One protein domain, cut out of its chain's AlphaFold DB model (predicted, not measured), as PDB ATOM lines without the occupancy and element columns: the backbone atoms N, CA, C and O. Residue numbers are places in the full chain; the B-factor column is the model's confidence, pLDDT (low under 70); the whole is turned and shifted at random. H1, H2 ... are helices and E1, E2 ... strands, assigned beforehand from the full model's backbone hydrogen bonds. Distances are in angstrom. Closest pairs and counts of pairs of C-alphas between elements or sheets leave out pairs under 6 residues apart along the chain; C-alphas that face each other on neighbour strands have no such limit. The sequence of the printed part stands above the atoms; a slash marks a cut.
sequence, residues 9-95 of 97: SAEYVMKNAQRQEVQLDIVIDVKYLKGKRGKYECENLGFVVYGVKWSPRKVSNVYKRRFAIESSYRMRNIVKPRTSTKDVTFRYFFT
ATOM      1  N   SER A   9      -7.866 -27.351  12.632       87.69
ATOM      2  CA  SER A   9      -6.801 -27.503  11.645       87.69
ATOM      3  C   SER A   9      -7.414 -27.774  10.277       87.69
ATOM      4  O   SER A   9      -8.465 -28.409  10.194       87.69
ATOM      5  N   ALA A  10      -6.777 -27.274   9.228       88.00
ATOM      6  CA  ALA A  10      -7.163 -27.504   7.846       88.00
ATOM      7  C   ALA A  10      -5.908 -27.693   6.997       88.00
ATOM      8  O   ALA A  10      -4.934 -26.965   7.173       88.00
ATOM      9  N   GLU A  11      -5.951 -28.643   6.074       89.06
ATOM     10  CA  GLU A  11      -4.900 -28.821   5.078       89.06
ATOM     11  C   GLU A  11      -5.062 -27.769   3.975       89.06
ATOM     12  O   GLU A  11      -6.172 -27.441   3.544       89.06
ATOM     13  N   TYR A  12      -3.946 -27.206   3.532       87.56
ATOM     14  CA  TYR A  12      -3.872 -26.195   2.495       87.56
ATOM     15  C   TYR A  12      -2.772 -26.556   1.508       87.56
ATOM     16  O   TYR A  12      -1.607 -26.702   1.870       87.56
ATOM     17  N   VAL A  13      -3.137 -26.664   0.235       87.12
ATOM     18  CA  VAL A  13      -2.174 -26.900  -0.838       87.12
ATOM     19  C   VAL A  13      -1.798 -25.559  -1.447       87.12
ATOM     20  O   VAL A  13      -2.607 -24.914  -2.120       87.12
ATOM     21  N   MET A  14      -0.560 -25.135  -1.216       84.56
ATOM     22  CA  MET A  14      -0.007 -23.959  -1.866       84.56
ATOM     23  C   MET A  14       0.450 -24.344  -3.271       84.56
ATOM     24  O   MET A  14       1.416 -25.090  -3.447       84.56
ATOM     25  N   LYS A  15      -0.254 -23.823  -4.277       84.50
ATOM     26  CA  LYS A  15       0.104 -24.004  -5.684       84.50
ATOM     27  C   LYS A  15       1.098 -22.929  -6.100       84.50
ATOM     28  O   LYS A  15       0.802 -21.740  -6.001       84.50
ATOM     29  N   ASN A  16       2.263 -23.343  -6.587       79.25
ATOM     30  CA  ASN A  16       3.206 -22.461  -7.262       79.25
ATOM     31  C   ASN A  16       3.234 -22.824  -8.751       79.25
ATOM     32  O   ASN A  16       3.484 -23.976  -9.094       79.25
ATOM     33  N   ALA A  17       3.002 -21.835  -9.618       67.50
ATOM     34  CA  ALA A  17       2.943 -22.007 -11.069       67.50
ATOM     35  C   ALA A  17       4.243 -22.552 -11.687       67.50
ATOM     36  O   ALA A  17       4.218 -23.031 -12.815       67.50
ATOM     37  N   GLN A  18       5.376 -22.466 -10.980       70.69
ATOM     38  CA  GLN A  18       6.681 -22.752 -11.570       70.69
ATOM     39  C   GLN A  18       7.318 -24.075 -11.134       70.69
ATOM     40  O   GLN A  18       8.004 -24.654 -11.973       70.69
ATOM     41  N   ARG A  19       7.174 -24.568  -9.884       61.47
ATOM     42  CA  ARG A  19       8.067 -25.666  -9.430       61.47
ATOM     43  C   ARG A  19       7.607 -26.722  -8.419       61.47
ATOM     44  O   ARG A  19       8.351 -27.685  -8.321       61.47
ATOM     45  N   GLN A  20       6.471 -26.636  -7.717       68.94
ATOM     46  CA  GLN A  20       5.908 -27.761  -6.924       68.94
ATOM     47  C   GLN A  20       4.682 -27.319  -6.116       68.94
ATOM     48  O   GLN A  20       4.586 -26.162  -5.702       68.94
ATOM     49  N   GLU A  21       3.767 -28.258  -5.864       81.06
ATOM     50  CA  GLU A  21       2.702 -28.103  -4.872       81.06
ATOM     51  C   GLU A  21       3.261 -28.393  -3.476       81.06
ATOM     52  O   GLU A  21       3.880 -29.433  -3.248       81.06
ATOM     53  N   VAL A  22       3.052 -27.472  -2.534       82.62
ATOM     54  CA  VAL A  22       3.458 -27.662  -1.137       82.62
ATOM     55  C   VAL A  22       2.213 -27.885  -0.294       82.62
ATOM     56  O   VAL A  22       1.342 -27.017  -0.218       82.62
ATOM     57  N   GLN A  23       2.137 -29.045   0.354       85.94
ATOM     58  CA  GLN A  23       1.104 -29.340   1.343       85.94
ATOM     59  C   GLN A  23       1.476 -28.693   2.676       85.94
ATOM     60  O   GLN A  23       2.549 -28.952   3.220       85.94
ATOM     61  N   LEU A  24       0.604 -27.833   3.183       88.75
ATOM     62  CA  LEU A  24       0.770 -27.087   4.423       88.75
ATOM     63  C   LEU A  24      -0.434 -27.332   5.327       88.75
ATOM     64  O   LEU A  24      -1.564 -27.413   4.857       88.75
ATOM     65  N   ASP A  25      -0.208 -27.337   6.631       89.50
ATOM     66  CA  ASP A  25      -1.273 -27.392   7.622       89.50
ATOM     67  C   ASP A  25      -1.524 -25.994   8.181       89.50
ATOM     68  O   ASP A  25      -0.644 -25.364   8.772       89.50
ATOM     69  N   ILE A  26      -2.748 -25.497   8.034       90.19
ATOM     70  CA  ILE A  26      -3.208 -24.291   8.716       90.19
ATOM     71  C   ILE A  26      -3.820 -24.709  10.046       90.19
ATOM     72  O   ILE A  26      -4.847 -25.382  10.106       90.19
ATOM     73  N   VAL A  27      -3.212 -24.263  11.137       91.75
ATOM     74  CA  VAL A  27      -3.622 -24.581  12.503       91.75
ATOM     75  C   VAL A  27      -4.083 -23.308  13.200       91.75
ATOM     76  O   VAL A  27      -3.339 -22.335  13.284       91.75
ATOM     77  N   ILE A  28      -5.305 -23.303  13.729       90.56
ATOM     78  CA  ILE A  28      -5.886 -22.149  14.422       90.56
ATOM     79  C   ILE A  28      -6.078 -22.497  15.899       90.56
ATOM     80  O   ILE A  28      -6.907 -23.343  16.246       90.56
ATOM     81  N   ASP A  29      -5.335 -21.815  16.773       92.00
ATOM     82  CA  ASP A  29      -5.536 -21.845  18.226       92.00
ATOM     83  C   ASP A  29      -6.490 -20.717  18.631       92.00
ATOM     84  O   ASP A  29      -6.280 -19.559  18.272       92.00
ATOM     85  N   VAL A  30      -7.533 -21.044  19.392       89.44
ATOM     86  CA  VAL A  30      -8.507 -20.058  19.879       89.44
ATOM     87  C   VAL A  30      -8.263 -19.813  21.359       89.44
ATOM     88  O   VAL A  30      -8.312 -20.739  22.173       89.44
ATOM     89  N   LYS A  31      -8.014 -18.557  21.730       88.00
ATOM     90  CA  LYS A  31      -7.825 -18.141  23.120       88.00
ATOM     91  C   LYS A  31      -8.963 -17.248  23.565       88.00
ATOM     92  O   LYS A  31      -9.188 -16.181  23.013       88.00
ATOM     93  N   TYR A  32      -9.651 -17.673  24.615       86.31
ATOM     94  CA  TYR A  32     -10.635 -16.830  25.274       86.31
ATOM     95  C   TYR A  32      -9.925 -15.892  26.250       86.31
ATOM     96  O   TYR A  32      -9.220 -16.361  27.149       86.31
ATOM     97  N   LEU A  33     -10.100 -14.579  26.078       83.12
ATOM     98  CA  LEU A  33      -9.393 -13.585  26.887       83.12
ATOM     99  C   LEU A  33      -9.934 -13.493  28.323       83.12
ATOM    100  O   LEU A  33      -9.193 -13.076  29.202       83.12
ATOM    101  N   LYS A  34     -11.165 -13.957  28.599       86.00
ATOM    102  CA  LYS A  34     -11.772 -14.035  29.953       86.00
ATOM    103  C   LYS A  34     -11.614 -12.730  30.765       86.00
ATOM    104  O   LYS A  34     -11.265 -12.774  31.938       86.00
ATOM    105  N   GLY A  35     -11.799 -11.569  30.137       82.56
ATOM    106  CA  GLY A  35     -11.656 -10.262  30.796       82.56
ATOM    107  C   GLY A  35     -10.209  -9.774  30.937       82.56
ATOM    108  O   GLY A  35      -9.960  -8.682  31.448       82.56
ATOM    109  N   LYS A  36      -9.220 -10.535  30.454       81.50
ATOM    110  CA  LYS A  36      -7.816 -10.119  30.462       81.50
ATOM    111  C   LYS A  36      -7.645  -8.859  29.614       81.50
ATOM    112  O   LYS A  36      -8.061  -8.818  28.458       81.50
ATOM    113  N   ARG A  37      -7.001  -7.838  30.194       79.00
ATOM    114  CA  ARG A  37      -6.852  -6.496  29.592       79.00
ATOM    115  C   ARG A  37      -8.201  -5.844  29.230       79.00
ATOM    116  O   ARG A  37      -8.271  -5.110  28.252       79.00
ATOM    117  N   GLY A  38      -9.267  -6.157  29.975       83.44
ATOM    118  CA  GLY A  38     -10.613  -5.619  29.746       83.44
ATOM    119  C   GLY A  38     -11.341  -6.204  28.533       83.44
ATOM    120  O   GLY A  38     -12.412  -5.724  28.181       83.44
ATOM    121  N   LYS A  39     -10.785  -7.236  27.882       85.12
ATOM    122  CA  LYS A  39     -11.361  -7.838  26.673       85.12
ATOM    123  C   LYS A  39     -12.028  -9.178  26.979       85.12
ATOM    124  O   LYS A  39     -11.437 -10.050  27.617       85.12
ATOM    125  N   TYR A  40     -13.239  -9.371  26.456       83.12
ATOM    126  CA  TYR A  40     -14.039 -10.598  26.613       83.12
ATOM    127  C   TYR A  40     -14.139 -11.425  25.326       83.12
ATOM    128  O   TYR A  40     -14.952 -12.337  25.214       83.12
ATOM    129  N   GLU A  41     -13.293 -11.111  24.355       84.69
ATOM    130  CA  GLU A  41     -13.351 -11.676  23.015       84.69
ATOM    131  C   GLU A  41     -12.555 -12.983  22.889       84.69
ATOM    132  O   GLU A  41     -11.737 -13.357  23.742       84.69
ATOM    133  N   CYS A  42     -12.811 -13.681  21.782       85.00
ATOM    134  CA  CYS A  42     -12.016 -14.816  21.332       85.00
ATOM    135  C   CYS A  42     -10.912 -14.319  20.396       85.00
ATOM    136  O   CYS A  42     -11.195 -13.756  19.343       85.00
ATOM    137  N   GLU A  43      -9.661 -14.579  20.751       87.38
ATOM    138  CA  GLU A  43      -8.504 -14.328  19.903       87.38
ATOM    139  C   GLU A  43      -8.205 -15.585  19.074       87.38
ATOM    140  O   GLU A  43      -7.889 -16.643  19.628       87.38
ATOM    141  N   ASN A  44      -8.317 -15.479  17.748       89.19
ATOM    142  CA  ASN A  44      -8.007 -16.565  16.817       89.19
ATOM    143  C   ASN A  44      -6.579 -16.392  16.294       89.19
ATOM    144  O   ASN A  44      -6.304 -15.482  15.515       89.19
ATOM    145  N   LEU A  45      -5.677 -17.274  16.712       89.31
ATOM    146  CA  LEU A  45      -4.277 -17.275  16.300       89.31
ATOM    147  C   LEU A  45      -4.074 -18.335  15.216       89.31
ATOM    148  O   LEU A  45      -4.093 -19.529  15.513       89.31
ATOM    149  N   GLY A  46      -3.910 -17.897  13.969       90.69
ATOM    150  CA  GLY A  46      -3.615 -18.767  12.832       90.69
ATOM    151  C   GLY A  46      -2.114 -18.994  12.659       90.69
ATOM    152  O   GLY A  46      -1.329 -18.051  12.715       90.69
ATOM    153  N   PHE A  47      -1.728 -20.242  12.424       90.31
ATOM    154  CA  PHE A  47      -0.356 -20.668  12.176       90.31
ATOM    155  C   PHE A  47      -0.311 -21.542  10.928       90.31
ATOM    156  O   PHE A  47      -1.212 -22.346  10.705       90.31
ATOM    157  N   VAL A  48       0.757 -21.408  10.149       90.94
ATOM    158  CA  VAL A  48       1.077 -22.327   9.054       90.94
ATOM    159  C   VAL A  48       2.172 -23.261   9.547       90.94
ATOM    160  O   VAL A  48       3.186 -22.809  10.084       90.94
ATOM    161  N   VAL A  49       1.945 -24.559   9.411       91.00
ATOM    162  CA  VAL A  49       2.818 -25.626   9.893       91.00
ATOM    163  C   VAL A  49       3.120 -26.561   8.725       91.00
ATOM    164  O   VAL A  49       2.275 -26.785   7.867       91.00
ATOM    165  N   TYR A  50       4.339 -27.089   8.672       90.12
ATOM    166  CA  TYR A  50       4.768 -28.030   7.641       90.12
ATOM    167  C   TYR A  50       5.424 -29.244   8.295       90.12
ATOM    168  O   TYR A  50       6.300 -29.077   9.145       90.12
ATOM    169  N   GLY A  51       4.992 -30.450   7.918       85.12
ATOM    170  CA  GLY A  51       5.610 -31.710   8.351       85.12
ATOM    171  C   GLY A  51       5.439 -32.051   9.837       85.12
ATOM    172  O   GLY A  51       6.160 -32.900  10.355       85.12
ATOM    173  N   VAL A  52       4.518 -31.392  10.551       86.06
ATOM    174  CA  VAL A  52       4.385 -31.540  12.005       86.06
ATOM    175  C   VAL A  52       2.917 -31.625  12.433       86.06
ATOM    176  O   VAL A  52       2.187 -30.640  12.402       86.06
ATOM    177  N   LYS A  53       2.512 -32.791  12.954       85.88
ATOM    178  CA  LYS A  53       1.164 -33.040  13.497       85.88
ATOM    179  C   LYS A  53       1.089 -32.698  14.987       85.88
ATOM    180  O   LYS A  53       1.125 -33.574  15.850       85.88
ATOM    181  N   TRP A  54       1.037 -31.410  15.319       90.56
ATOM    182  CA  TRP A  54       0.888 -30.942  16.704       90.56
ATOM    183  C   TRP A  54      -0.504 -30.378  16.980       90.56
ATOM    184  O   TRP A  54      -1.166 -29.842  16.100       90.56
ATOM    185  N   SER A  55      -0.924 -30.434  18.248       91.06
ATOM    186  CA  SER A  55      -2.155 -29.769  18.673       91.06
ATOM    187  C   SER A  55      -2.031 -28.239  18.544       91.06
ATOM    188  O   SER A  55      -0.943 -27.694  18.783       91.06
ATOM    189  N   PRO A  56      -3.127 -27.508  18.254       90.62
ATOM    190  CA  PRO A  56      -3.100 -26.050  18.086       90.62
ATOM    191  C   PRO A  56      -2.440 -25.298  19.245       90.62
ATOM    192  O   PRO A  56      -1.645 -24.377  19.052       90.62
ATOM    193  N   ARG A  57      -2.684 -25.763  20.474       90.44
ATOM    194  CA  ARG A  57      -2.092 -25.186  21.681       90.44
ATOM    195  C   ARG A  57      -0.574 -25.358  21.736       90.44
ATOM    196  O   ARG A  57       0.130 -24.441  22.163       90.44
ATOM    197  N   LYS A  58      -0.066 -26.522  21.313       91.94
ATOM    198  CA  LYS A  58       1.373 -26.810  21.259       91.94
ATOM    199  C   LYS A  58       2.049 -25.932  20.210       91.94
ATOM    200  O   LYS A  58       3.051 -25.303  20.537       91.94
ATOM    201  N   VAL A  59       1.454 -25.805  19.021       92.25
ATOM    202  CA  VAL A  59       1.935 -24.896  17.964       92.25
ATOM    203  C   VAL A  59       2.024 -23.464  18.490       92.25
ATOM    204  O   VAL A  59       3.096 -22.866  18.436       92.25
ATOM    205  N   SER A  60       0.955 -22.942  19.106       90.69
ATOM    206  CA  SER A  60       0.958 -21.580  19.660       90.69
ATOM    207  C   SER A  60       2.038 -21.376  20.727       90.69
ATOM    208  O   SER A  60       2.706 -20.342  20.754       90.69
ATOM    209  N   ASN A  61       2.235 -22.347  21.621       90.69
ATOM    210  CA  ASN A  61       3.234 -22.239  22.684       90.69
ATOM    211  C   ASN A  61       4.673 -22.313  22.164       90.69
ATOM    212  O   ASN A  61       5.525 -21.579  22.662       90.69
ATOM    213  N   VAL A  62       4.944 -23.157  21.167       91.25
ATOM    214  CA  VAL A  62       6.257 -23.206  20.508       91.25
ATOM    215  C   VAL A  62       6.497 -21.912  19.733       91.25
ATOM    216  O   VAL A  62       7.550 -21.299  19.894       91.25
ATOM    217  N   TYR A  63       5.500 -21.431  18.984       90.19
ATOM    218  CA  TYR A  63       5.607 -20.197  18.206       90.19
ATOM    219  C   TYR A  63       5.895 -18.971  19.079       90.19
ATOM    220  O   TYR A  63       6.689 -18.120  18.691       90.19
ATOM    221  N   LYS A  64       5.350 -18.893  20.302       87.94
ATOM    222  CA  LYS A  64       5.688 -17.813  21.251       87.94
ATOM    223  C   LYS A  64       7.191 -17.673  21.504       87.94
ATOM    224  O   LYS A  64       7.651 -16.563  21.742       87.94
ATOM    225  N   ARG A  65       7.966 -18.765  21.442       87.31
ATOM    226  CA  ARG A  65       9.427 -18.713  21.623       87.31
ATOM    227  C   ARG A  65      10.131 -17.981  20.478       87.31
ATOM    228  O   ARG A  65      11.209 -17.439  20.694       87.31
ATOM    229  N   ARG A  66       9.510 -17.881  19.295       86.06
ATOM    230  CA  ARG A  66      10.032 -17.115  18.152       86.06
ATOM    231  C   ARG A  66      10.188 -15.624  18.467       86.06
ATOM    232  O   ARG A  66      11.112 -15.002  17.954       86.06
ATOM    233  N   PHE A  67       9.379 -15.083  19.382       83.88
ATOM    234  CA  PHE A  67       9.526 -13.703  19.852       83.88
ATOM    235  C   PHE A  67      10.922 -13.431  20.430       83.88
ATOM    236  O   PHE A  67      11.490 -12.372  20.182       83.88
ATOM    237  N   ALA A  68      11.506 -14.393  21.155       83.44
ATOM    238  CA  ALA A  68      12.843 -14.231  21.722       83.44
ATOM    239  C   ALA A  68      13.888 -14.012  20.617       83.44
ATOM    240  O   ALA A  68      14.700 -13.095  20.709       83.44
ATOM    241  N   ILE A  69      13.793 -14.774  19.525       84.94
ATOM    242  CA  ILE A  69      14.671 -14.641  18.358       84.94
ATOM    243  C   ILE A  69      14.516 -13.246  17.730       84.94
ATOM    244  O   ILE A  69      15.503 -12.536  17.553       84.94
ATOM    245  N   GLU A  70      13.287 -12.802  17.463       88.00
ATOM    246  CA  GLU A  70      13.018 -11.481  16.871       88.00
ATOM    247  C   GLU A  70      13.490 -10.331  17.773       88.00
ATOM    248  O   GLU A  70      14.112  -9.375  17.302       88.00
ATOM    249  N   SER A  71      13.267 -10.446  19.085       85.19
ATOM    250  CA  SER A  71      13.751  -9.469  20.064       85.19
ATOM    251  C   SER A  71      15.279  -9.432  20.139       85.19
ATOM    252  O   SER A  71      15.851  -8.345  20.208       85.19
ATOM    253  N   SER A  72      15.947 -10.586  20.027       85.69
ATOM    254  CA  SER A  72      17.408 -10.666  20.012       85.69
ATOM    255  C   SER A  72      17.994  -9.989  18.771       85.69
ATOM    256  O   SER A  72      18.936  -9.208  18.895       85.69
ATOM    257  N   TYR A  73      17.382 -10.169  17.592       87.56
ATOM    258  CA  TYR A  73      17.772  -9.444  16.381       87.56
ATOM    259  C   TYR A  73      17.557  -7.937  16.519       87.56
ATOM    260  O   TYR A  73      18.418  -7.154  16.115       87.56
ATOM    261  N   ARG A  74      16.439  -7.514  17.122       89.25
ATOM    262  CA  ARG A  74      16.177  -6.093  17.382       89.25
ATOM    263  C   ARG A  74      17.233  -5.495  18.308       89.25
ATOM    264  O   ARG A  74      17.782  -4.447  17.984       89.25
ATOM    265  N   MET A  75      17.531  -6.160  19.424       89.56
ATOM    266  CA  MET A  75      18.574  -5.732  20.356       89.56
ATOM    267  C   MET A  75      19.928  -5.659  19.663       89.56
ATOM    268  O   MET A  75      20.573  -4.619  19.735       89.56
ATOM    269  N   ARG A  76      20.313  -6.705  18.921       86.88
ATOM    270  CA  ARG A  76      21.564  -6.737  18.157       86.88
ATOM    271  C   ARG A  76      21.675  -5.540  17.222       86.88
ATOM    272  O   ARG A  76      22.698  -4.878  17.218       86.88
ATOM    273  N   ASN A  77      20.625  -5.213  16.472       86.12
ATOM    274  CA  ASN A  77      20.648  -4.065  15.561       86.12
ATOM    275  C   ASN A  77      20.725  -2.701  16.264       86.12
ATOM    276  O   ASN A  77      21.175  -1.743  15.636       86.12
ATOM    277  N   ILE A  78      20.275  -2.597  17.519       88.00
ATOM    278  CA  ILE A  78      20.382  -1.372  18.324       88.00
ATOM    279  C   ILE A  78      21.792  -1.231  18.901       88.00
ATOM    280  O   ILE A  78      22.372  -0.153  18.822       88.00
ATOM    281  N   VAL A  79      22.338  -2.308  19.473       85.12
ATOM    282  CA  VAL A  79      23.638  -2.272  20.162       85.12
ATOM    283  C   VAL A  79      24.825  -2.399  19.212       85.12
ATOM    284  O   VAL A  79      25.926  -1.997  19.574       85.12
ATOM    285  N   LYS A  80      24.624  -2.948  18.004       83.62
ATOM    286  CA  LYS A  80      25.702  -3.162  17.036       83.62
ATOM    287  C   LYS A  80      26.360  -1.823  16.675       83.62
ATOM    288  O   LYS A  80      25.684  -0.954  16.112       83.62
ATOM    289  N   PRO A  81      27.676  -1.674  16.904       82.81
ATOM    290  CA  PRO A  81      28.403  -0.471  16.525       82.81
ATOM    291  C   PRO A  81      28.314  -0.237  15.017       82.81
ATOM    292  O   PRO A  81      28.634  -1.113  14.207       82.81
ATOM    293  N   ARG A  82      27.875   0.959  14.621       80.38
ATOM    294  CA  ARG A  82      27.884   1.391  13.221       80.38
ATOM    295  C   ARG A  82      29.211   2.082  12.949       80.38
ATOM    296  O   ARG A  82      29.378   3.245  13.292       80.38
ATOM    297  N   THR A  83      30.164   1.358  12.370       80.06
ATOM    298  CA  THR A  83      31.493   1.901  12.058       80.06
ATOM    299  C   THR A  83      31.629   2.191  10.564       80.06
ATOM    300  O   THR A  83      31.210   1.400   9.722       80.06
ATOM    301  N   SER A  84      32.223   3.338  10.224       76.38
ATOM    302  CA  SER A  84      32.599   3.723   8.850       76.38
ATOM    303  C   SER A  84      34.092   3.508   8.562       76.38
ATOM    304  O   SER A  84      34.605   3.915   7.522       76.38
ATOM    305  N   THR A  85      34.804   2.872   9.497       81.56
ATOM    306  CA  THR A  85      36.247   2.626   9.407       81.56
ATOM    307  C   THR A  85      36.577   1.690   8.242       81.56
ATOM    308  O   THR A  85      35.963   0.633   8.076       81.56
ATOM    309  N   LYS A  86      37.580   2.073   7.439       81.69
ATOM    310  CA  LYS A  86      38.067   1.274   6.302       81.69
ATOM    311  C   LYS A  86      38.827   0.020   6.741       81.69
ATOM    312  O   LYS A  86      38.795  -0.971   6.016       81.69
ATOM    313  N   ASP A  87      39.438   0.032   7.923       88.94
ATOM    314  CA  ASP A  87      40.144  -1.118   8.490       88.94
ATOM    315  C   ASP A  87      39.192  -2.311   8.716       88.94
ATOM    316  O   ASP A  87      38.105  -2.193   9.296       88.94
ATOM    317  N   VAL A  88      39.594  -3.466   8.193       86.00
ATOM    318  CA  VAL A  88      38.836  -4.721   8.230       86.00
ATOM    319  C   VAL A  88      38.845  -5.334   9.630       86.00
ATOM    320  O   VAL A  88      37.834  -5.898  10.047       86.00
ATOM    321  N   THR A  89      39.932  -5.161  10.385       89.12
ATOM    322  CA  THR A  89      40.125  -5.737  11.726       89.12
ATOM    323  C   THR A  89      39.065  -5.222  12.692       89.12
ATOM    324  O   THR A  89      38.376  -5.998  13.354       89.12
ATOM    325  N   PHE A  90      38.849  -3.905  12.695       84.94
ATOM    326  CA  PHE A  90      37.836  -3.267  13.534       84.94
ATOM    327  C   PHE A  90      36.409  -3.653  13.121       84.94
ATOM    328  O   PHE A  90      35.570  -3.920  13.979       84.94
ATOM    329  N   ARG A  91      36.110  -3.747  11.817       82.88
ATOM    330  CA  ARG A  91      34.783  -4.196  11.342       82.88
ATOM    331  C   ARG A  91      34.476  -5.639  11.730       82.88
ATOM    332  O   ARG A  91      33.329  -5.956  12.057       82.88
ATOM    333  N   TYR A  92      35.486  -6.499  11.678       86.31
ATOM    334  CA  TYR A  92      35.358  -7.896  12.064       86.31
ATOM    335  C   TYR A  92      35.133  -8.038  13.574       86.31
ATOM    336  O   TYR A  92      34.179  -8.698  13.986       86.31
ATOM    337  N   PHE A  93      35.916  -7.321  14.385       86.75
ATOM    338  CA  PHE A  93      35.781  -7.291  15.844       86.75
ATOM    339  C   PHE A  93      34.351  -6.938  16.298       86.75
ATOM    340  O   PHE A  93      33.731  -7.700  17.034       86.75
ATOM    341  N   PHE A  94      33.767  -5.860  15.761       82.81
ATOM    342  CA  PHE A  94      32.391  -5.439  16.077       82.81
ATOM    343  C   PHE A  94      31.280  -6.302  15.452       82.81
ATOM    344  O   PHE A  94      30.097  -6.028  15.650       82.81
ATOM    345  N   THR A  95      31.626  -7.291  14.626       81.50
ATOM    346  CA  THR A  95      30.652  -8.236  14.059       81.50
ATOM    347  C   THR A  95      30.567  -9.525  14.873       81.50
ATOM    348  O   THR A  95      29.499 -10.145  14.898       81.50
TER     349      THR A  95
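This is residues 9 to 95 of the 97 residues of an uncharacterized protein of Methanohalophilus sp. DAL1 (UniProt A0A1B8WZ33). H1 crosses a long, strongly twisted sheet, H2 sticks out beyond as an arm, and H3 folds back at its end. The 87 printed residues, with E1 E2 E3 H1 H2 H3 in turn, are of mixed class; the strands make a meander of antiparallel neighbours in that order. The whole is extended, radius of gyration of the C-alphas 20.7 A, spanning 54 by 47 by 20 A.

E1, residues 9 to 16, and E2, residues 20 to 32, form a hairpin, N 12 to O 24 2.7 A. E2 and E3, residues 42 to 49, form another, N 27 to O 47 2.8 A. H1, residues 56 to 64, is on the sheet; its closest C-alphas to E2 are those of Pro 56 and Asp 29, 4.9 A apart. H2, residues 66 to 79, meets H1 only through their link and is apart from H3, residues 88 to 95. Every helix O i to N i+4 pair is within hydrogen-bond range.

C-alpha 9 is at (-6.801, -27.503, 11.645), C-alpha 95 at (30.652, -8.236, 14.059). E2 spans 37.8 A, H2 20.2 A.

The printed part has no cut; pLDDT is under 70 at residues 17, 19 and 20.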